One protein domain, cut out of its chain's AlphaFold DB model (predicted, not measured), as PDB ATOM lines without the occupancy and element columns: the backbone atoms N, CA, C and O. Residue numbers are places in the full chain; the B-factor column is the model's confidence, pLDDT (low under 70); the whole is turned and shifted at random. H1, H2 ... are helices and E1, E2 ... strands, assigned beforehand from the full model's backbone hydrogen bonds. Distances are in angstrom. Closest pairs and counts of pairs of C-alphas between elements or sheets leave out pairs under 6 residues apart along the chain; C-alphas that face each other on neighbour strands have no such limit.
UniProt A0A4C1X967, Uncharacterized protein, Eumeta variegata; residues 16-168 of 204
ATOM      1  N   SER A  16      26.471 -28.869 -11.138       95.94
ATOM      2  CA  SER A  16      26.785 -27.626 -11.859       95.94
ATOM      3  C   SER A  16      26.219 -27.654 -13.276       95.94
ATOM      4  O   SER A  16      25.603 -26.691 -13.737       95.94
ATOM      5  N   SER A  17      26.363 -28.789 -13.966       95.50
ATOM      6  CA  SER A  17      25.721 -29.019 -15.263       95.50
ATOM      7  C   SER A  17      24.193 -28.914 -15.164       95.50
ATOM      8  O   SER A  17      23.566 -28.226 -15.973       95.50
ATOM      9  N   THR A  18      23.594 -29.534 -14.143       96.19
ATOM     10  CA  THR A  18      22.143 -29.492 -13.912       96.19
ATOM     11  C   THR A  18      21.630 -28.061 -13.735       96.19
ATOM     12  O   THR A  18      20.646 -27.676 -14.366       96.19
ATOM     13  N   GLU A  19      22.311 -27.254 -12.923       96.50
ATOM     14  CA  GLU A  19      21.949 -25.855 -12.678       96.50
ATOM     15  C   GLU A  19      22.059 -25.003 -13.942       96.50
ATOM     16  O   GLU A  19      21.123 -24.272 -14.267       96.50
ATOM     17  N   LYS A  20      23.142 -25.157 -14.714       97.06
ATOM     18  CA  LYS A  20      23.311 -24.458 -16.001       97.06
ATOM     19  C   LYS A  20      22.182 -24.780 -16.978       97.06
ATOM     20  O   LYS A  20      21.667 -23.876 -17.630       97.06
ATOM     21  N   VAL A  21      21.784 -26.051 -17.068       97.31
ATOM     22  CA  VAL A  21      20.669 -26.481 -17.924       97.31
ATOM     23  C   VAL A  21      19.353 -25.861 -17.464       97.31
ATOM     24  O   VAL A  21      18.620 -25.338 -18.297       97.31
ATOM     25  N   ILE A  22      19.055 -25.877 -16.161       97.69
ATOM     26  CA  ILE A  22      17.827 -25.274 -15.620       97.69
ATOM     27  C   ILE A  22      17.784 -23.774 -15.927       97.69
ATOM     28  O   ILE A  22      16.804 -23.305 -16.503       97.69
ATOM     29  N   MET A  23      18.867 -23.046 -15.638       97.19
ATOM     30  CA  MET A  23      18.960 -21.609 -15.918       97.19
ATOM     31  C   MET A  23      18.759 -21.294 -17.402       97.19
ATOM     32  O   MET A  23      18.056 -20.348 -17.743       97.19
ATOM     33  N   PHE A  24      19.362 -22.086 -18.290       96.81
ATOM     34  CA  PHE A  24      19.203 -21.921 -19.733       96.81
ATOM     35  C   PHE A  24      17.764 -22.193 -20.189       96.81
ATOM     36  O   PHE A  24      17.212 -21.455 -21.004       96.81
ATOM     37  N   VAL A  25      17.130 -23.238 -19.653       97.12
ATOM     38  CA  VAL A  25      15.743 -23.585 -19.981       97.12
ATOM     39  C   VAL A  25      14.783 -22.482 -19.558       97.12
ATOM     40  O   VAL A  25      13.956 -22.086 -20.375       97.12
ATOM     41  N   ASP A  26      14.926 -21.947 -18.345       96.94
ATOM     42  CA  ASP A  26      14.050 -20.891 -17.820       96.94
ATOM     43  C   ASP A  26      14.126 -19.588 -18.635       96.94
ATOM     44  O   ASP A  26      13.172 -18.814 -18.666       96.94
ATOM     45  N   GLN A  27      15.228 -19.353 -19.354       95.25
ATOM     46  CA  GLN A  27      15.369 -18.199 -20.249       95.25
ATOM     47  C   GLN A  27      14.617 -18.356 -21.577       95.25
ATOM     48  O   GLN A  27      14.317 -17.360 -22.237       95.25
ATOM     49  N   ILE A  28      14.352 -19.591 -22.011       94.69
ATOM     50  CA  ILE A  28      13.917 -19.878 -23.387       94.69
ATOM     51  C   ILE A  28      12.525 -20.499 -23.429       94.69
ATOM     52  O   ILE A  28      11.762 -20.218 -24.357       94.69
ATOM     53  N   ILE A  29      12.203 -21.361 -22.463       96.81
ATOM     54  CA  ILE A  29      10.990 -22.172 -22.440       96.81
ATOM     55  C   ILE A  29      10.153 -21.777 -21.226       96.81
ATOM     56  O   ILE A  29      10.588 -21.906 -20.087       96.81
ATOM     57  N   SER A  30       8.911 -21.372 -21.476       96.69
ATOM     58  CA  SER A  30       7.922 -21.065 -20.444       96.69
ATOM     59  C   SER A  30       6.675 -21.926 -20.638       96.69
ATOM     60  O   SER A  30       6.428 -22.496 -21.701       96.69
ATOM     61  N   CYS A  31       5.880 -22.047 -19.583       96.81
ATOM     62  CA  CYS A  31       4.509 -22.551 -19.659       96.81
ATOM     63  C   CYS A  31       3.516 -21.636 -18.933       96.81
ATOM     64  O   CYS A  31       2.370 -22.017 -18.710       96.81
ATOM     65  N   ASN A  32       3.960 -20.436 -18.562       95.88
ATOM     66  CA  ASN A  32       3.161 -19.445 -17.871       95.88
ATOM     67  C   ASN A  32       2.196 -18.776 -18.861       95.88
ATOM     68  O   ASN A  32       2.620 -18.039 -19.748       95.88
ATOM     69  N   SER A  33       0.893 -19.019 -18.702       94.56
ATOM     70  CA  SER A  33      -0.127 -18.409 -19.566       94.56
ATOM     71  C   SER A  33      -0.243 -16.889 -19.431       94.56
ATOM     72  O   SER A  33      -0.705 -16.253 -20.367       94.56
ATOM     73  N   GLU A  34       0.189 -16.289 -18.319       93.94
ATOM     74  CA  GLU A  34       0.128 -14.827 -18.132       93.94
ATOM     75  C   GLU A  34       1.151 -14.077 -18.984       93.94
ATOM     76  O   GLU A  34       1.001 -12.879 -19.206       93.94
ATOM     77  N   ASP A  35       2.172 -14.769 -19.491       91.44
ATOM     78  CA  ASP A  35       3.164 -14.162 -20.378       91.44
ATOM     79  C   ASP A  35       2.626 -13.958 -21.804       91.44
ATOM     80  O   ASP A  35       3.347 -13.417 -22.651       91.44
ATOM     81  N   LEU A  36       1.411 -14.441 -22.085       94.44
ATOM     82  CA  LEU A  36       0.828 -14.562 -23.412       94.44
ATOM     83  C   LEU A  36      -0.517 -13.845 -23.517       94.44
ATOM     84  O   LEU A  36      -1.331 -13.862 -22.596       94.44
ATOM     85  N   ASP A  37      -0.791 -13.322 -24.711       94.50
ATOM     86  CA  ASP A  37      -2.128 -12.866 -25.078       94.50
ATOM     87  C   ASP A  37      -3.132 -14.028 -25.054       94.50
ATOM     88  O   ASP A  37      -2.794 -15.180 -25.350       94.50
ATOM     89  N   GLU A  38      -4.399 -13.718 -24.781       94.69
ATOM     90  CA  GLU A  38      -5.467 -14.709 -24.595       94.69
ATOM     91  C   GLU A  38      -5.588 -15.699 -25.773       94.69
ATOM     92  O   GLU A  38      -5.791 -16.901 -25.580       94.69
ATOM     93  N   ASP A  39      -5.405 -15.223 -27.005       95.19
ATOM     94  CA  ASP A  39      -5.449 -16.068 -28.201       95.19
ATOM     95  C   ASP A  39      -4.280 -17.058 -28.268       95.19
ATOM     96  O   ASP A  39      -4.459 -18.212 -28.666       95.19
ATOM     97  N   LEU A  40      -3.087 -16.647 -27.835       96.00
ATOM     98  CA  LEU A  40      -1.917 -17.525 -27.777       96.00
ATOM     99  C   LEU A  40      -2.060 -18.553 -26.650       96.00
ATOM    100  O   LEU A  40      -1.709 -19.720 -26.847       96.00
ATOM    101  N   VAL A  41      -2.658 -18.171 -25.517       96.12
ATOM    102  CA  VAL A  41      -3.016 -19.113 -24.443       96.12
ATOM    103  C   VAL A  41      -3.974 -20.182 -24.966       96.12
ATOM    104  O   VAL A  41      -3.747 -21.376 -24.743       96.12
ATOM    105  N   LYS A  42      -5.012 -19.794 -25.719       95.69
ATOM    106  CA  LYS A  42      -5.964 -20.739 -26.333       95.69
ATOM    107  C   LYS A  42      -5.281 -21.717 -27.289       95.69
ATOM    108  O   LYS A  42      -5.666 -22.885 -27.325       95.69
ATOM    109  N   ILE A  43      -4.281 -21.257 -28.042       95.38
ATOM    110  CA  ILE A  43      -3.497 -22.087 -28.969       95.38
ATOM    111  C   ILE A  43      -2.579 -23.056 -28.211       95.38
ATOM    112  O   ILE A  43      -2.434 -24.209 -28.626       95.38
ATOM    113  N   GLN A  44      -1.969 -22.626 -27.102       96.06
ATOM    114  CA  GLN A  44      -1.060 -23.480 -26.328       96.06
ATOM    115  C   GLN A  44      -1.749 -24.421 -25.352       96.06
ATOM    116  O   GLN A  44      -1.165 -25.438 -24.969       96.06
ATOM    117  N   THR A  45      -2.989 -24.129 -24.975       95.44
ATOM    118  CA  THR A  45      -3.766 -24.988 -24.087       95.44
ATOM    119  C   THR A  45      -4.140 -26.286 -24.795       95.44
ATOM    120  O   THR A  45      -4.841 -26.301 -25.809       95.44
ATOM    121  N   HIS A  46      -3.675 -27.402 -24.242       93.94
ATOM    122  CA  HIS A  46      -3.975 -28.729 -24.744       93.94
ATOM    123  C   HIS A  46      -5.468 -29.031 -24.633       93.94
ATOM    124  O   HIS A  46      -6.068 -28.941 -23.562       93.94
ATOM    125  N   LYS A  47      -6.048 -29.473 -25.746       90.38
ATOM    126  CA  LYS A  47      -7.401 -30.020 -25.795       90.38
ATOM    127  C   LYS A  47      -7.290 -31.508 -26.055       90.38
ATOM    128  O   LYS A  47      -6.682 -31.920 -27.045       90.38
ATOM    129  N   HIS A  48      -7.871 -32.313 -25.175       88.94
ATOM    130  CA  HIS A  48      -7.891 -33.751 -25.374       88.94
ATOM    131  C   HIS A  48      -8.716 -34.089 -26.628       88.94
ATOM    132  O   HIS A  48      -9.904 -33.789 -26.704       88.94
ATOM    133  N   THR A  49      -8.076 -34.710 -27.619       85.00
ATOM    134  CA  THR A  49      -8.698 -35.190 -28.867       85.00
ATOM    135  C   THR A  49      -8.515 -36.701 -29.019       85.00
ATOM    136  O   THR A  49      -7.779 -37.328 -28.257       85.00
ATOM    137  N   HIS A  50      -9.101 -37.329 -30.039       78.75
ATOM    138  CA  HIS A  50      -8.882 -38.763 -30.300       78.75
ATOM    139  C   HIS A  50      -7.396 -39.150 -30.416       78.75
ATOM    140  O   HIS A  50      -7.006 -40.256 -30.048       78.75
ATOM    141  N   SER A  51      -6.535 -38.229 -30.861       80.19
ATOM    142  CA  SER A  51      -5.096 -38.477 -30.976       80.19
ATOM    143  C   SER A  51      -4.375 -38.587 -29.628       80.19
ATOM    144  O   SER A  51      -3.302 -39.191 -29.583       80.19
ATOM    145  N   CYS A  52      -4.922 -38.011 -28.548       83.38
ATOM    146  CA  CYS A  52      -4.317 -38.054 -27.211       83.38
ATOM    147  C   CYS A  52      -4.737 -39.292 -26.400       83.38
ATOM    148  O   CYS A  52      -3.923 -39.820 -25.638       83.38
ATOM    149  N   HIS A  53      -5.953 -39.792 -26.646       81.06
ATOM    150  CA  HIS A  53      -6.522 -41.006 -26.063       81.06
ATOM    151  C   HIS A  53      -6.755 -42.047 -27.164       81.06
ATOM    152  O   HIS A  53      -7.897 -42.323 -27.528       81.06
ATOM    153  N   PRO A  54      -5.685 -42.674 -27.696       67.44
ATOM    154  CA  PRO A  54      -5.836 -43.747 -28.678       67.44
ATOM    155  C   PRO A  54      -6.610 -44.951 -28.115       67.44
ATOM    156  O   PRO A  54      -7.058 -45.803 -28.877       67.44
ATOM    157  N   LYS A  55      -6.758 -45.040 -26.784       72.19
ATOM    158  CA  LYS A  55      -7.653 -45.969 -26.087       72.19
ATOM    159  C   LYS A  55      -8.365 -45.232 -24.940       72.19
ATOM    160  O   LYS A  55      -7.680 -44.481 -24.245       72.19
ATOM    161  N   PRO A  56      -9.665 -45.484 -24.680       63.78
ATOM    162  CA  PRO A  56     -10.454 -44.745 -23.683       63.78
ATOM    163  C   PRO A  56      -9.921 -44.821 -22.246       63.78
ATOM    164  O   PRO A  56     -10.120 -43.900 -21.468       63.78
ATOM    165  N   SER A  57      -9.241 -45.913 -21.884       69.19
ATOM    166  CA  SER A  57      -8.758 -46.173 -20.520       69.19
ATOM    167  C   SER A  57      -7.300 -45.779 -20.272       69.19
ATOM    168  O   SER A  57      -6.776 -45.996 -19.179       69.19
ATOM    169  N   ARG A  58      -6.598 -45.270 -21.291       77.12
ATOM    170  CA  ARG A  58      -5.191 -44.870 -21.165       77.12
ATOM    171  C   ARG A  58      -5.124 -43.392 -20.774       77.12
ATOM    172  O   ARG A  58      -5.876 -42.611 -21.344       77.12
ATOM    173  N   PRO A  59      -4.198 -42.998 -19.882       83.12
ATOM    174  CA  PRO A  59      -3.938 -41.586 -19.634       83.12
ATOM    175  C   PRO A  59      -3.493 -40.898 -20.927       83.12
ATOM    176  O   PRO A  59      -2.978 -41.561 -21.839       83.12
ATOM    177  N   CYS A  60      -3.657 -39.575 -20.990       89.31
ATOM    178  CA  CYS A  60      -3.211 -38.771 -22.122       89.31
ATOM    179  C   CYS A  60      -1.776 -39.145 -22.498       89.31
ATOM    180  O   CYS A  60      -0.864 -39.102 -21.667       89.31
ATOM    181  N   ARG A  61      -1.553 -39.508 -23.767       88.06
ATOM    182  CA  ARG A  61      -0.237 -39.986 -24.223       88.06
ATOM    183  C   ARG A  61       0.888 -38.958 -24.050       88.06
ATOM    184  O   ARG A  61       2.055 -39.329 -24.078       88.06
ATOM    185  N   PHE A  62       0.530 -37.680 -23.927       89.06
ATOM    186  CA  PHE A  62       1.452 -36.561 -23.725       89.06
ATOM    187  C   PHE A  62       1.725 -36.287 -22.235       89.06
ATOM    188  O   PHE A  62       2.568 -35.463 -21.899       89.06
ATOM    189  N   GLY A  63       1.045 -36.999 -21.328       90.44
ATOM    190  CA  GLY A  63       1.209 -36.855 -19.882       90.44
ATOM    191  C   GLY A  63       0.508 -35.633 -19.286       90.44
ATOM    192  O   GLY A  63       0.930 -35.171 -18.225       90.44
ATOM    193  N   ILE A  64      -0.525 -35.125 -19.965       93.12
ATOM    194  CA  ILE A  64      -1.337 -33.966 -19.569       93.12
ATOM    195  C   ILE A  64      -2.544 -34.455 -18.741       93.12
ATOM    196  O   ILE A  64      -3.103 -35.494 -19.098       93.12
ATOM    197  N   PRO A  65      -2.938 -33.781 -17.643       94.62
ATOM    198  CA  PRO A  65      -2.393 -32.525 -17.102       94.62
ATOM    199  C   PRO A  65      -0.948 -32.668 -16.615       94.62
ATOM    200  O   PRO A  65      -0.586 -33.702 -16.064       94.62
ATOM    201  N   PHE A  66      -0.093 -31.669 -16.838       95.69
ATOM    202  CA  PHE A  66       1.289 -31.654 -16.342       95.69
ATOM    203  C   PHE A  66       1.324 -31.488 -14.817       95.69
ATOM    204  O   PHE A  66       0.420 -30.902 -14.241       95.69
ATOM    205  N   PHE A  67       2.373 -31.985 -14.155       96.25
ATOM    206  CA  PHE A  67       2.536 -31.759 -12.714       96.25
ATOM    207  C   PHE A  67       2.906 -30.291 -12.444       96.25
ATOM    208  O   PHE A  67       3.852 -29.808 -13.077       96.25
ATOM    209  N   PRO A  68       2.197 -29.592 -11.540       96.19
ATOM    210  CA  PRO A  68       2.642 -28.316 -10.996       96.19
ATOM    211  C   PRO A  68       4.017 -28.429 -10.336       96.19
ATOM    212  O   PRO A  68       4.359 -29.475  -9.788       96.19
ATOM    213  N   MET A  69       4.793 -27.352 -10.373       96.69
ATOM    214  CA  MET A  69       6.096 -27.260  -9.715       96.69
ATOM    215  C   MET A  69       6.319 -25.837  -9.213       96.69
ATOM    216  O   MET A  69       6.045 -24.877  -9.937       96.69
ATOM    217  N   ASP A  70       6.877 -25.720  -8.011       96.06
ATOM    218  CA  ASP A  70       7.342 -24.465  -7.411       96.06
ATOM    219  C   ASP A  70       8.448 -23.792  -8.233       96.06
ATOM    220  O   ASP A  70       8.482 -22.571  -8.362       96.06
ATOM    221  N   LYS A  71       9.338 -24.599  -8.817       97.06
ATOM    222  CA  LYS A  71      10.460 -24.165  -9.654       97.06
ATOM    223  C   LYS A  71      10.793 -25.203 -10.716       97.06
ATOM    224  O   LYS A  71      10.396 -26.365 -10.603       97.06
ATOM    225  N   THR A  72      11.566 -24.808 -11.723       98.25
ATOM    226  CA  THR A  72      12.066 -25.748 -12.729       98.25
ATOM    227  C   THR A  72      13.031 -26.744 -12.090       98.25
ATOM    228  O   THR A  72      13.925 -26.385 -11.322       98.25
ATOM    229  N   ARG A  73      12.824 -28.032 -12.367       97.44
ATOM    230  CA  ARG A  73      13.561 -29.149 -11.766       97.44
ATOM    231  C   ARG A  73      13.959 -30.151 -12.840       97.44
ATOM    232  O   ARG A  73      13.122 -30.598 -13.623       97.44
ATOM    233  N   LEU A  74      15.222 -30.566 -12.832       97.38
ATOM    234  CA  LEU A  74      15.676 -31.746 -13.561       97.38
ATOM    235  C   LEU A  74      15.558 -32.949 -12.627       97.38
ATOM    236  O   LEU A  74      16.251 -33.034 -11.617       97.38
ATOM    237  N   LEU A  75      14.646 -33.863 -12.947       96.56
ATOM    238  CA  LEU A  75      14.366 -35.037 -12.130       96.56
ATOM    239  C   LEU A  75      14.866 -36.301 -12.824       96.56
ATOM    240  O   LEU A  75      14.642 -36.501 -14.019       96.56
ATOM    241  N   THR A  76      15.508 -37.176 -12.056       95.31
ATOM    242  CA  THR A  76      15.921 -38.512 -12.491       95.31
ATOM    243  C   THR A  76      14.934 -39.572 -11.993       95.31
ATOM    244  O   THR A  76      14.234 -39.339 -10.999       95.31
ATOM    245  N   PRO A  77      14.837 -40.734 -12.661       95.31
ATOM    246  CA  PRO A  77      14.037 -41.858 -12.182       95.31
ATOM    247  C   PRO A  77      14.359 -42.259 -10.740       95.31
ATOM    248  O   PRO A  77      15.433 -41.956 -10.211       95.31
ATOM    249  N   LEU A  78      13.405 -42.928 -10.097       94.12
ATOM    250  CA  LEU A  78      13.718 -43.744  -8.925       94.12
ATOM    251  C   LEU A  78      14.460 -45.010  -9.370       94.12
ATOM    252  O   LEU A  78      14.338 -45.425 -10.524       94.12
ATOM    253  N   GLU A  79      15.205 -45.611  -8.449       90.81
ATOM    254  CA  GLU A  79      15.849 -46.909  -8.660       90.81
ATOM    255  C   GLU A  79      14.792 -47.991  -8.938       90.81
ATOM    256  O   GLU A  79      13.684 -47.953  -8.391       90.81
ATOM    257  N   GLU A  80      15.099 -48.927  -9.839       83.25
ATOM    258  CA  GLU A  80      14.125 -49.925 -10.304       83.25
ATOM    259  C   GLU A  80      13.724 -50.923  -9.210       83.25
ATOM    260  O   GLU A  80      12.592 -51.411  -9.208       83.25
ATOM    261  N   ASP A  81      14.627 -51.190  -8.269       86.25
ATOM    262  CA  ASP A  81      14.459 -52.072  -7.114       86.25
ATOM    263  C   ASP A  81      13.859 -51.364  -5.891       86.25
ATOM    264  O   ASP A  81      13.682 -51.985  -4.841       86.25
ATOM    265  N   ASN A  82      13.474 -50.088  -6.020       87.69
ATOM    266  CA  ASN A  82      12.846 -49.355  -4.930       87.69
ATOM    267  C   ASN A  82      11.531 -50.049  -4.496       87.69
ATOM    268  O   ASN A  82      10.579 -50.116  -5.286       87.69
ATOM    269  N   PRO A  83      11.422 -50.530  -3.241       88.12
ATOM    270  CA  PRO A  83      10.276 -51.324  -2.794       88.12
ATOM    271  C   PRO A  83       8.959 -50.534  -2.824       88.12
ATOM    272  O   PRO A  83       7.899 -51.101  -3.090       88.12
ATOM    273  N   SER A  84       9.027 -49.211  -2.651       92.31
ATOM    274  CA  SER A  84       7.873 -48.306  -2.682       92.31
ATOM    275  C   SER A  84       7.533 -47.799  -4.087       92.31
ATOM    276  O   SER A  84       6.635 -46.974  -4.244       92.31
ATOM    277  N   LEU A  85       8.195 -48.276  -5.150       91.94
ATOM    278  CA  LEU A  85       7.939 -47.803  -6.516       91.94
ATOM    279  C   LEU A  85       6.471 -47.979  -6.940       91.94
ATOM    280  O   LEU A  85       5.930 -47.138  -7.659       91.94
ATOM    281  N   LYS A  86       5.821 -49.069  -6.511       92.75
ATOM    282  CA  LYS A  86       4.393 -49.309  -6.783       92.75
ATOM    283  C   LYS A  86       3.507 -48.299  -6.055       92.75
ATOM    284  O   LYS A  86       2.650 -47.694  -6.690       92.75
ATOM    285  N   GLU A  87       3.773 -48.069  -4.773       94.94
ATOM    286  CA  GLU A  87       3.043 -47.112  -3.937       94.94
ATOM    287  C   GLU A  87       3.149 -45.696  -4.519       94.94
ATOM    288  O   GLU A  87       2.140 -45.028  -4.746       94.94
ATOM    289  N   TRP A  88       4.360 -45.258  -4.881       95.94
ATOM    290  CA  TRP A  88       4.575 -43.936  -5.471       95.94
ATOM    291  C   TRP A  88       3.902 -43.764  -6.834       95.94
ATOM    292  O   TRP A  88       3.428 -42.669  -7.142       95.94
ATOM    293  N   LYS A  89       3.791 -44.834  -7.632       94.50
ATOM    294  CA  LYS A  89       3.030 -44.808  -8.892       94.50
ATOM    295  C   LYS A  89       1.533 -44.636  -8.654       94.50
ATOM    296  O   LYS A  89       0.882 -43.931  -9.424       94.50
ATOM    297  N   GLU A  90       0.985 -45.242  -7.605       94.69
ATOM    298  CA  GLU A  90      -0.417 -45.055  -7.222       94.69
ATOM    299  C   GLU A  90      -0.679 -43.637  -6.717       94.69
ATOM    300  O   GLU A  90      -1.636 -43.002  -7.162       94.69
ATOM    301  N   VAL A  91       0.208 -43.099  -5.872       96.00
ATOM    302  CA  VAL A  91       0.157 -41.690  -5.442       96.00
ATOM    303  C   VAL A  91       0.230 -40.768  -6.656       96.00
ATOM    304  O   VAL A  91      -0.611 -39.890  -6.821       96.00
ATOM    305  N   SER A  92       1.171 -41.009  -7.571       95.31
ATOM    306  CA  SER A  92       1.305 -40.218  -8.793       95.31
ATOM    307  C   SER A  92       0.062 -40.264  -9.678       95.31
ATOM    308  O   SER A  92      -0.208 -39.285 -10.377       95.31
ATOM    309  N   LYS A  93      -0.660 -41.388  -9.698       93.75
ATOM    310  CA  LYS A  93      -1.914 -41.515 -10.440       93.75
ATOM    311  C   LYS A  93      -3.010 -40.668  -9.796       93.75
ATOM    312  O   LYS A  93      -3.629 -39.893 -10.511       93.75
ATOM    313  N   LYS A  94      -3.175 -40.749  -8.470       93.69
ATOM    314  CA  LYS A  94      -4.125 -39.903  -7.724       93.69
ATOM    315  C   LYS A  94      -3.865 -38.421  -7.984       93.69
ATOM    316  O   LYS A  94      -4.763 -37.722  -8.426       93.69
ATOM    317  N   LEU A  95      -2.599 -37.998  -7.892       94.56
ATOM    318  CA  LEU A  95      -2.202 -36.628  -8.225       94.56
ATOM    319  C   LEU A  95      -2.625 -36.234  -9.648       94.56
ATOM    320  O   LEU A  95      -3.098 -35.128  -9.857       94.56
ATOM    321  N   LYS A  96      -2.468 -37.106 -10.654       92.75
ATOM    322  CA  LYS A  96      -2.923 -36.801 -12.024       92.75
ATOM    323  C   LYS A  96      -4.439 -36.653 -12.124       92.75
ATOM    324  O   LYS A  96      -4.888 -35.800 -12.886       92.75
ATOM    325  N   ASP A  97      -5.183 -37.482 -11.402       90.56
ATOM    326  CA  ASP A  97      -6.643 -37.459 -11.396       90.56
ATOM    327  C   ASP A  97      -7.159 -36.166 -10.728       90.56
ATOM    328  O   ASP A  97      -8.046 -35.507 -11.276       90.56
ATOM    329  N   ASP A  98      -6.527 -35.723  -9.636       91.19
ATOM    330  CA  ASP A  98      -6.859 -34.474  -8.929       91.19
ATOM    331  C   ASP A  98      -6.629 -33.227  -9.802       91.19
ATOM    332  O   ASP A  98      -7.397 -32.263  -9.772       91.19
ATOM    333  N   LEU A  99      -5.600 -33.259 -10.655       92.12
ATOM    334  CA  LEU A  99      -5.261 -32.158 -11.563       92.12
ATOM    335  C   LEU A  99      -6.287 -31.929 -12.682       92.12
ATOM    336  O   LEU A  99      -6.242 -30.885 -13.333       92.12
ATOM    337  N   VAL A 100      -7.199 -32.875 -12.937       85.94
ATOM    338  CA  VAL A 100      -8.221 -32.733 -13.992       85.94
ATOM    339  C   VAL A 100      -9.199 -31.601 -13.672       85.94
ATOM    340  O   VAL A 100      -9.640 -30.906 -14.585       85.94
ATOM    341  N   ASN A 101      -9.504 -31.388 -12.389       83.06
ATOM    342  CA  ASN A 101     -10.479 -30.399 -11.920       83.06
ATOM    343  C   ASN A 101      -9.848 -29.411 -10.930       83.06
ATOM    344  O   ASN A 101     -10.423 -29.105  -9.885       83.06
ATOM    345  N   ILE A 102      -8.646 -28.927 -11.243       86.38
ATOM    346  CA  ILE A 102      -7.918 -28.037 -10.342       86.38
ATOM    347  C   ILE A 102      -8.502 -26.611 -10.341       86.38
ATOM    348  O   ILE A 102      -8.755 -26.050 -11.413       86.38
ATOM    349  N   PRO A 103      -8.704 -25.983  -9.165       85.56
ATOM    350  CA  PRO A 103      -9.141 -24.594  -9.097       85.56
ATOM    351  C   PRO A 103      -8.137 -23.639  -9.773       85.56
ATOM    352  O   PRO A 103      -6.931 -23.739  -9.539       85.56
ATOM    353  N   PRO A 104      -8.605 -22.661 -10.573       78.31
ATOM    354  CA  PRO A 104      -7.738 -21.825 -11.414       78.31
ATOM    355  C   PRO A 104      -6.908 -20.788 -10.642       78.31
ATOM    356  O   PRO A 104      -6.016 -20.168 -11.214       78.31
ATOM    357  N   HIS A 105      -7.204 -20.557  -9.365       85.19
ATOM    358  CA  HIS A 105      -6.505 -19.584  -8.518       85.19
ATOM    359  C   HIS A 105      -5.593 -20.246  -7.479       85.19
ATOM    360  O   HIS A 105      -4.991 -19.544  -6.677       85.19
ATOM    361  N   LEU A 106      -5.490 -21.577  -7.496       91.38
ATOM    362  CA  LEU A 106      -4.692 -22.313  -6.528       91.38
ATOM    363  C   LEU A 106      -3.199 -22.068  -6.771       91.38
ATOM    364  O   LEU A 106      -2.706 -22.189  -7.900       91.38
ATOM    365  N   THR A 107      -2.469 -21.737  -5.714       93.25
ATOM    366  CA  THR A 107      -1.003 -21.694  -5.732       93.25
ATOM    367  C   THR A 107      -0.417 -23.102  -5.612       93.25
ATOM    368  O   THR A 107      -1.108 -24.060  -5.264       93.25
ATOM    369  N   PHE A 108       0.875 -23.258  -5.916       94.31
ATOM    370  CA  PHE A 108       1.539 -24.552  -5.739       94.31
ATOM    371  C   PHE A 108       1.522 -25.006  -4.272       94.31
ATOM    372  O   PHE A 108       1.258 -26.176  -4.016       94.31
ATOM    373  N   ASP A 109       1.742 -24.092  -3.326       94.12
ATOM    374  CA  ASP A 109       1.795 -24.421  -1.899       94.12
ATOM    375  C   ASP A 109       0.425 -24.845  -1.359       94.12
ATOM    376  O   ASP A 109       0.323 -25.839  -0.641       94.12
ATOM    377  N   GLU A 110      -0.648 -24.157  -1.763       93.81
ATOM    378  CA  GLU A 110      -2.020 -24.549  -1.413       93.81
ATOM    379  C   GLU A 110      -2.401 -25.893  -2.046       93.81
ATOM    380  O   GLU A 110      -3.023 -26.735  -1.395       93.81
ATOM    381  N   TYR A 111      -1.989 -26.131  -3.296       94.19
ATOM    382  CA  TYR A 111      -2.168 -27.428  -3.940       94.19
ATOM    383  C   TYR A 111      -1.420 -28.530  -3.189       94.19
ATOM    384  O   TYR A 111      -2.014 -29.554  -2.859       94.19
ATOM    385  N   LEU A 112      -0.146 -28.321  -2.859       95.00
ATOM    386  CA  LEU A 112       0.652 -29.298  -2.129       95.00
ATOM    387  C   LEU A 112       0.026 -29.608  -0.760       95.00
ATOM    388  O   LEU A 112      -0.130 -30.780  -0.421       95.00
ATOM    389  N   ALA A 113      -0.431 -28.583  -0.034       93.19
ATOM    390  CA  ALA A 113      -1.149 -28.745   1.228       93.19
ATOM    391  C   ALA A 113      -2.429 -29.586   1.075       93.19
ATOM    392  O   ALA A 113      -2.687 -30.451   1.911       93.19
ATOM    393  N   SER A 114      -3.188 -29.404  -0.015       91.75
ATOM    394  CA  SER A 114      -4.400 -30.192  -0.294       91.75
ATOM    395  C   SER A 114      -4.134 -31.679  -0.556       91.75
ATOM    396  O   SER A 114      -5.021 -32.503  -0.361       91.75
ATOM    397  N   THR A 115      -2.912 -32.037  -0.963       90.75
ATOM    398  CA  THR A 115      -2.524 -33.437  -1.208       90.75
ATOM    399  C   THR A 115      -2.058 -34.172   0.051       90.75
ATOM    400  O   THR A 115      -1.779 -35.366  -0.023       90.75
ATOM    401  N   GLU A 116      -1.924 -33.475   1.188       90.88
ATOM    402  CA  GLU A 116      -1.334 -33.999   2.435       90.88
ATOM    403  C   GLU A 116       0.110 -34.533   2.264       90.88
ATOM    404  O   GLU A 116       0.621 -35.311   3.078       90.88
ATOM    405  N   LEU A 117       0.805 -34.112   1.201       93.38
ATOM    406  CA  LEU A 117       2.196 -34.464   0.925       93.38
ATOM    407  C   LEU A 117       3.127 -33.307   1.285       93.38
ATOM    408  O   LEU A 117       2.791 -32.136   1.153       93.38
ATOM    409  N   ASN A 118       4.354 -33.646   1.679       95.50
ATOM    410  CA  ASN A 118       5.448 -32.683   1.651       95.50
ATOM    411  C   ASN A 118       6.099 -32.671   0.256       95.50
ATOM    412  O   ASN A 118       5.849 -33.551  -0.576       95.50
ATOM    413  N   ILE A 119       6.966 -31.685   0.011       95.94
ATOM    414  CA  ILE A 119       7.620 -31.519  -1.290       95.94
ATOM    415  C   ILE A 119       8.417 -32.764  -1.704       95.94
ATOM    416  O   ILE A 119       8.340 -33.179  -2.855       95.94
ATOM    417  N   ASP A 120       9.118 -33.422  -0.781       96.00
ATOM    418  CA  ASP A 120       9.944 -34.587  -1.112       96.00
ATOM    419  C   ASP A 120       9.101 -35.784  -1.560       96.00
ATOM    420  O   ASP A 120       9.382 -36.387  -2.598       96.00
ATOM    421  N   LYS A 121       8.016 -36.089  -0.837       96.50
ATOM    422  CA  LYS A 121       7.071 -37.157  -1.199       96.50
ATOM    423  C   LYS A 121       6.368 -36.860  -2.518       96.50
ATOM    424  O   LYS A 121       6.197 -37.763  -3.336       96.50
ATOM    425  N   TYR A 122       6.001 -35.599  -2.749       97.50
ATOM    426  CA  TYR A 122       5.453 -35.160  -4.028       97.50
ATOM    427  C   TYR A 122       6.438 -35.433  -5.174       97.50
ATOM    428  O   TYR A 122       6.087 -36.059  -6.176       97.50
ATOM    429  N   ILE A 123       7.705 -35.048  -5.001       97.38
ATOM    430  CA  ILE A 123       8.751 -35.278  -6.000       97.38
ATOM    431  C   ILE A 123       9.035 -36.774  -6.190       97.38
ATOM    432  O   ILE A 123       9.218 -37.205  -7.328       97.38
ATOM    433  N   TRP A 124       9.021 -37.599  -5.139       96.75
ATOM    434  CA  TRP A 124       9.140 -39.058  -5.275       96.75
ATOM    435  C   TRP A 124       7.995 -39.664  -6.084       96.75
ATOM    436  O   TRP A 124       8.252 -40.466  -6.987       96.75
ATOM    437  N   ALA A 125       6.754 -39.230  -5.842       97.06
ATOM    438  CA  ALA A 125       5.608 -39.634  -6.649       97.06
ATOM    439  C   ALA A 125       5.834 -39.288  -8.130       97.06
ATOM    440  O   ALA A 125       5.734 -40.166  -8.988       97.06
ATOM    441  N   VAL A 126       6.253 -38.057  -8.444       96.81
ATOM    442  CA  VAL A 126       6.550 -37.649  -9.829       96.81
ATOM    443  C   VAL A 126       7.673 -38.498 -10.445       96.81
ATOM    444  O   VAL A 126       7.517 -39.016 -11.557       96.81
ATOM    445  N   ARG A 127       8.783 -38.701  -9.720       97.19
ATOM    446  CA  ARG A 127       9.947 -39.489 -10.168       97.19
ATOM    447  C   ARG A 127       9.620 -40.957 -10.433       97.19
ATOM    448  O   ARG A 127      10.222 -41.549 -11.324       97.19
ATOM    449  N   SER A 128       8.643 -41.531  -9.730       95.81
ATOM    450  CA  SER A 128       8.221 -42.932  -9.907       95.81
ATOM    451  C   SER A 128       7.696 -43.256 -11.315       95.81
ATOM    452  O   SER A 128       7.673 -44.417 -11.735       95.81
ATOM    453  N   THR A 129       7.281 -42.228 -12.063       92.44
ATOM    454  CA  THR A 129       6.778 -42.355 -13.440       92.44
ATOM    455  C   THR A 129       7.869 -42.234 -14.502       92.44
ATOM    456  O   THR A 129       7.629 -42.534 -15.677       92.44
ATOM    457  N   LEU A 130       9.067 -41.793 -14.113       94.19
ATOM    458  CA  LEU A 130      10.170 -41.538 -15.026       94.19
ATOM    459  C   LEU A 130      10.935 -42.821 -15.342       94.19
ATOM    460  O   LEU A 130      11.164 -43.663 -14.484       94.19
ATOM    461  N   LYS A 131      11.373 -42.929 -16.596       92.06
ATOM    462  CA  LYS A 131      12.322 -43.958 -17.062       92.06
ATOM    463  C   LYS A 131      13.683 -43.384 -17.447       92.06
ATOM    464  O   LYS A 131      14.640 -44.115 -17.633       92.06
ATOM    465  N   ARG A 132      13.744 -42.066 -17.626       92.94
ATOM    466  CA  ARG A 132      14.933 -41.302 -18.000       92.94
ATOM    467  C   ARG A 132      14.867 -39.921 -17.346       92.94
ATOM    468  O   ARG A 132      13.757 -39.509 -16.987       92.94
ATOM    469  N   PRO A 133      16.000 -39.216 -17.206       95.19
ATOM    470  CA  PRO A 133      16.008 -37.837 -16.742       95.19
ATOM    471  C   PRO A 133      15.045 -36.965 -17.552       95.19
ATOM    472  O   PRO A 133      14.921 -37.125 -18.770       95.19
ATOM    473  N   LYS A 134      14.328 -36.070 -16.871       95.69
ATOM    474  CA  LYS A 134      13.351 -35.171 -17.487       95.69
ATOM    475  C   LYS A 134      13.331 -33.830 -16.766       95.69
ATOM    476  O   LYS A 134      13.369 -33.779 -15.538       95.69
ATOM    477  N   ILE A 135      13.207 -32.757 -17.540       97.00
ATOM    478  CA  ILE A 135      12.965 -31.415 -17.011       97.00
ATOM    479  C   ILE A 135      11.466 -31.213 -16.795       97.00
ATOM    480  O   ILE A 135      10.646 -31.473 -17.681       97.00
ATOM    481  N   TYR A 136      11.125 -30.740 -15.605       97.50
ATOM    482  CA  TYR A 136       9.812 -30.243 -15.236       97.50
ATOM    483  C   TYR A 136       9.928 -28.741 -15.034       97.50
ATOM    484  O   TYR A 136      10.700 -28.304 -14.191       97.50
ATOM    485  N   LEU A 137       9.192 -27.965 -15.824       98.06
ATOM    486  CA  LEU A 137       9.182 -26.508 -15.718       98.06
ATOM    487  C   LEU A 137       8.454 -26.070 -14.451       98.06
ATOM    488  O   LEU A 137       7.490 -26.729 -14.050       98.06
ATOM    489  N   GLN A 138       8.857 -24.928 -13.893       96.94
ATOM    490  CA  GLN A 138       8.027 -24.185 -12.953       96.94
ATOM    491  C   GLN A 138       6.639 -24.000 -13.563       96.94
ATOM    492  O   GLN A 138       6.494 -23.498 -14.680       96.94
ATOM    493  N   ARG A 139       5.614 -24.448 -12.841       96.19
ATOM    494  CA  ARG A 139       4.267 -24.547 -13.390       96.19
ATOM    495  C   ARG A 139       3.237 -24.379 -12.300       96.19
ATOM    496  O   ARG A 139       3.192 -25.156 -11.349       96.19
ATOM    497  N   ARG A 140       2.358 -23.401 -12.482       94.88
ATOM    498  CA  ARG A 140       1.239 -23.189 -11.569       94.88
ATOM    499  C   ARG A 140       0.120 -24.192 -11.845       94.88
ATOM    500  O   ARG A 140      -0.051 -24.600 -12.996       94.88
ATOM    501  N   PRO A 141      -0.693 -24.519 -10.831       94.81
ATOM    502  CA  PRO A 141      -1.925 -25.293 -10.975       94.81
ATOM    503  C   PRO A 141      -2.802 -24.931 -12.178       94.81
ATOM    504  O   PRO A 141      -3.223 -25.809 -12.920       94.81
ATOM    505  N   LYS A 142      -3.021 -23.642 -12.448       93.81
ATOM    506  CA  LYS A 142      -3.847 -23.211 -13.588       93.81
ATOM    507  C   LYS A 142      -3.238 -23.486 -14.963       93.81
ATOM    508  O   LYS A 142      -3.954 -23.584 -15.952       93.81
ATOM    509  N   ASP A 143      -1.917 -23.631 -15.021       95.50
ATOM    510  CA  ASP A 143      -1.159 -23.792 -16.258       95.50
ATOM    511  C   ASP A 143      -0.944 -25.273 -16.613       95.50
ATOM    512  O   ASP A 143      -0.242 -25.584 -17.568       95.50
ATOM    513  N   VAL A 144      -1.537 -26.231 -15.887       95.81
ATOM    514  CA  VAL A 144      -1.298 -27.681 -16.077       95.81
ATOM    515  C   VAL A 144      -1.698 -28.222 -17.447       95.81
ATOM    516  O   VAL A 144      -1.227 -29.285 -17.847       95.81
ATOM    517  N   MET A 145      -2.513 -27.476 -18.189       95.50
ATOM    518  CA  MET A 145      -2.929 -27.811 -19.551       95.50
ATOM    519  C   MET A 145      -2.126 -27.069 -20.631       95.50
ATOM    520  O   MET A 145      -2.300 -27.355 -21.813       95.50
ATOM    521  N   VAL A 146      -1.254 -26.125 -20.269       96.06
ATOM    522  CA  VAL A 146      -0.515 -25.280 -21.221       96.06
ATOM    523  C   VAL A 146       0.740 -26.007 -21.707       96.06
ATOM    524  O   VAL A 146       1.585 -26.413 -20.906       96.06
ATOM    525  N   ASN A 147       0.897 -26.195 -23.015       97.00
ATOM    526  CA  ASN A 147       2.123 -26.797 -23.538       97.00
ATOM    527  C   ASN A 147       3.326 -25.859 -23.339       97.00
ATOM    528  O   ASN A 147       3.162 -24.641 -23.411       97.00
ATOM    529  N   PRO A 148       4.530 -26.395 -23.080       97.06
ATOM    530  CA  PRO A 148       5.753 -25.602 -23.057       97.06
ATOM    531  C   PRO A 148       5.990 -24.864 -24.379       97.06
ATOM    532  O   PRO A 148       5.948 -25.471 -25.450       97.06
ATOM    533  N   PHE A 149       6.318 -23.580 -24.311       96.75
ATOM    534  CA  PHE A 149       6.523 -22.737 -25.482       96.75
ATOM    535  C   PHE A 149       7.782 -21.882 -25.362       96.75
ATOM    536  O   PHE A 149       8.206 -21.513 -24.270       96.75
ATOM    537  N   CYS A 150       8.352 -21.515 -26.508       95.94
ATOM    538  CA  CYS A 150       9.314 -20.425 -26.597       95.94
ATOM    539  C   CYS A 150       8.576 -19.155 -27.024       95.94
ATOM    540  O   CYS A 150       8.059 -19.100 -28.141       95.94
ATOM    541  N   LYS A 151       8.519 -18.140 -26.150       94.00
ATOM    542  CA  LYS A 151       7.682 -16.940 -26.347       94.00
ATOM    543  C   LYS A 151       7.934 -16.261 -27.695       94.00
ATOM    544  O   LYS A 151       7.009 -16.094 -28.482       94.00
ATOM    545  N   LYS A 152       9.205 -15.998 -28.012       93.31
ATOM    546  CA  LYS A 152       9.616 -15.360 -29.272       93.31
ATOM    547  C   LYS A 152       9.168 -16.146 -30.511       93.31
ATOM    548  O   LYS A 152       8.752 -15.562 -31.503       93.31
ATOM    549  N   VAL A 153       9.253 -17.476 -30.465       94.94
ATOM    550  CA  VAL A 153       8.835 -18.335 -31.586       94.94
ATOM    551  C   VAL A 153       7.314 -18.393 -31.679       94.94
ATOM    552  O   VAL A 153       6.766 -18.385 -32.779       94.94
ATOM    553  N   LEU A 154       6.624 -18.421 -30.539       95.75
ATOM    554  CA  LEU A 154       5.167 -18.466 -30.482       95.75
ATOM    555  C   LEU A 154       4.535 -17.196 -31.048       95.75
ATOM    556  O   LEU A 154       3.591 -17.295 -31.827       95.75
ATOM    557  N   GLU A 155       5.072 -16.025 -30.720       93.81
ATOM    558  CA  GLU A 155       4.595 -14.743 -31.252       93.81
ATOM    559  C   GLU A 155       4.738 -14.665 -32.779       93.81
ATOM    560  O   GLU A 155       3.836 -14.179 -33.461       93.81
ATOM    561  N   LEU A 156       5.832 -15.202 -33.328       94.62
ATOM    562  CA  LEU A 156       6.089 -15.209 -34.771       94.62
ATOM    563  C   LEU A 156       5.245 -16.249 -35.515       94.62
ATOM    564  O   LEU A 156       4.673 -15.955 -36.562       94.62
ATOM    565  N   GLN A 157       5.190 -17.479 -35.001       94.00
ATOM    566  CA  GLN A 157       4.586 -18.605 -35.711       94.00
ATOM    567  C   GLN A 157       3.089 -18.767 -35.419       94.00
ATOM    568  O   GLN A 157       2.373 -19.359 -36.225       94.00
ATOM    569  N   ARG A 158       2.617 -18.264 -34.269       95.31
ATOM    570  CA  ARG A 158       1.218 -18.322 -33.804       95.31
ATOM    571  C   ARG A 158       0.597 -19.718 -33.924       95.31
ATOM    572  O   ARG A 158      -0.576 -19.870 -34.257       95.31
ATOM    573  N   ALA A 159       1.394 -20.745 -33.646       94.62
ATOM    574  CA  ALA A 159       0.996 -22.144 -33.703       94.62
ATOM    575  C   ALA A 159       1.345 -22.855 -32.393       94.62
ATOM    576  O   ALA A 159       2.292 -22.480 -31.698       94.62
ATOM    577  N   ASN A 160       0.578 -23.898 -32.074       94.81
ATOM    578  CA  ASN A 160       0.840 -24.744 -30.915       94.81
ATOM    579  C   ASN A 160       2.257 -25.335 -31.001       94.81
ATOM    580  O   ASN A 160       2.681 -25.777 -32.073       94.81
ATOM    581  N   MET A 161       2.981 -25.340 -29.882       94.19
ATOM    582  CA  MET A 161       4.305 -25.953 -29.788       94.19
ATOM    583  C   MET A 161       4.471 -26.677 -28.455       94.19
ATOM    584  O   MET A 161       3.826 -26.342 -27.470       94.19
ATOM    585  N   ASP A 162       5.349 -27.672 -28.452       93.12
ATOM    586  CA  ASP A 162       5.753 -28.433 -27.270       93.12
ATOM    587  C   ASP A 162       7.283 -28.403 -27.213       93.12
ATOM    588  O   ASP A 162       7.977 -29.281 -27.733       93.12
ATOM    589  N   CYS A 163       7.817 -27.293 -26.700       94.19
ATOM    590  CA  CYS A 163       9.252 -27.050 -26.614       94.19
ATOM    591  C   CYS A 163       9.864 -27.845 -25.458       94.19
ATOM    592  O   CYS A 163       9.516 -27.653 -24.295       94.19
ATOM    593  N   GLN A 164      10.828 -28.708 -25.767       93.62
ATOM    594  CA  GLN A 164      11.533 -29.511 -24.771       93.62
ATOM    595  C   GLN A 164      13.037 -29.432 -25.008       93.62
ATOM    596  O   GLN A 164      13.502 -29.517 -26.145       93.62
ATOM    597  N   PHE A 165      13.791 -29.289 -23.921       95.44
ATOM    598  CA  PHE A 165      15.243 -29.359 -23.959       95.44
ATOM    599  C   PHE A 165      15.707 -30.812 -24.120       95.44
ATOM    600  O   PHE A 165      15.176 -31.727 -23.483       95.44
ATOM    601  N   ILE A 166      16.701 -31.027 -24.980       93.62
ATOM    602  CA  ILE A 166      17.209 -32.358 -25.307       93.62
ATOM    603  C   ILE A 166      18.293 -32.736 -24.295       93.62
ATOM    604  O   ILE A 166      19.409 -32.235 -24.352       93.62
ATOM    605  N   LEU A 167      17.958 -33.652 -23.387       93.94
ATOM    606  CA  LEU A 167      18.903 -34.194 -22.400       93.94
ATOM    607  C   LEU A 167      19.776 -35.329 -22.957       93.94
ATOM    608  O   LEU A 167      20.834 -35.607 -22.408       93.94
ATOM    609  N   ASP A 168      19.319 -35.997 -24.019       91.44
ATOM    610  CA  ASP A 168      20.002 -37.127 -24.650       91.44
ATOM    611  C   ASP A 168      20.014 -36.953 -26.184       91.44
ATOM    612  O   ASP A 168      18.975 -37.133 -26.839       91.44
TER     613      ASP A 168
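AT A GLANCE: This is residues 16 to 168 of the 204 residues of an uncharacterized protein of Eumeta variegata (UniProt A0A4C1X967). Six helices are spread round a middle of loops and one tiny strand pair, E1 with E2; H3, H4 and H5 gather at one end, H2 and H6 at the other, and H1 lies beside the strands. The helices have few contacts with each other. The printed part has 153 residues, in the order H1 H2 E1 H3 H4 H5 E2 H6; E1 and E2 are antiparallel. The class is mostly helix, though under half of the residues are in named elements. The whole is compact, with a radius of gyration of the C-alphas of 15.7 A and spans of 48 by 41 by 32 A.

HOW THE PARTS SIT: The closest C-alphas of H1, residues 16 to 28, and E1, residues 73 to 75, are those of Thr 18 and Leu 74, 6.9 A apart. E1 is antiparallel to E2, residues 134 to 136, with N 73 and O 136 within hydrogen-bond range at 2.8 A. H2, residues 38 to 44, is close to but not clearly touching H6, residues 151 to 157; their closest C-alphas, of Leu 40 and Leu 154, are 7.6 A apart. H3, residues 85 to 101, touches H5, residues 119 to 127, with residues 88 to 92 alone, about perpendicular at 80 degrees; the closest C-alphas, of Trp 88 and Ala 125, are 4.6 A apart. H4, residues 108 to 114, is close to but not clearly touching H5, with the closest C-alphas, of Leu 112 and Ile 119, 7.4 A apart. Every O i to N i+4 pair is within hydrogen-bond range in H2, H4, H5 and H6, against 8 of 9 in H1 and 11 of 13 in H3.

IN THESE COORDINATES: H1 begins at C-alpha 16 (26.785, -27.626, -11.859) and measures 18.9 A from first to last C-alpha; H3 measures 25.9 A and H5 12.2 A. H6 ends at C-alpha 157 (4.586, -18.605, -35.711).

THE WHOLE: The farthest C-alphas, of Pro 83 and Leu 156, are 48.4 A apart. The printed part has no cut. The links H2 to E1 and E2 to H6 are long. Residues 54, 56 and 57 have pLDDT under 70.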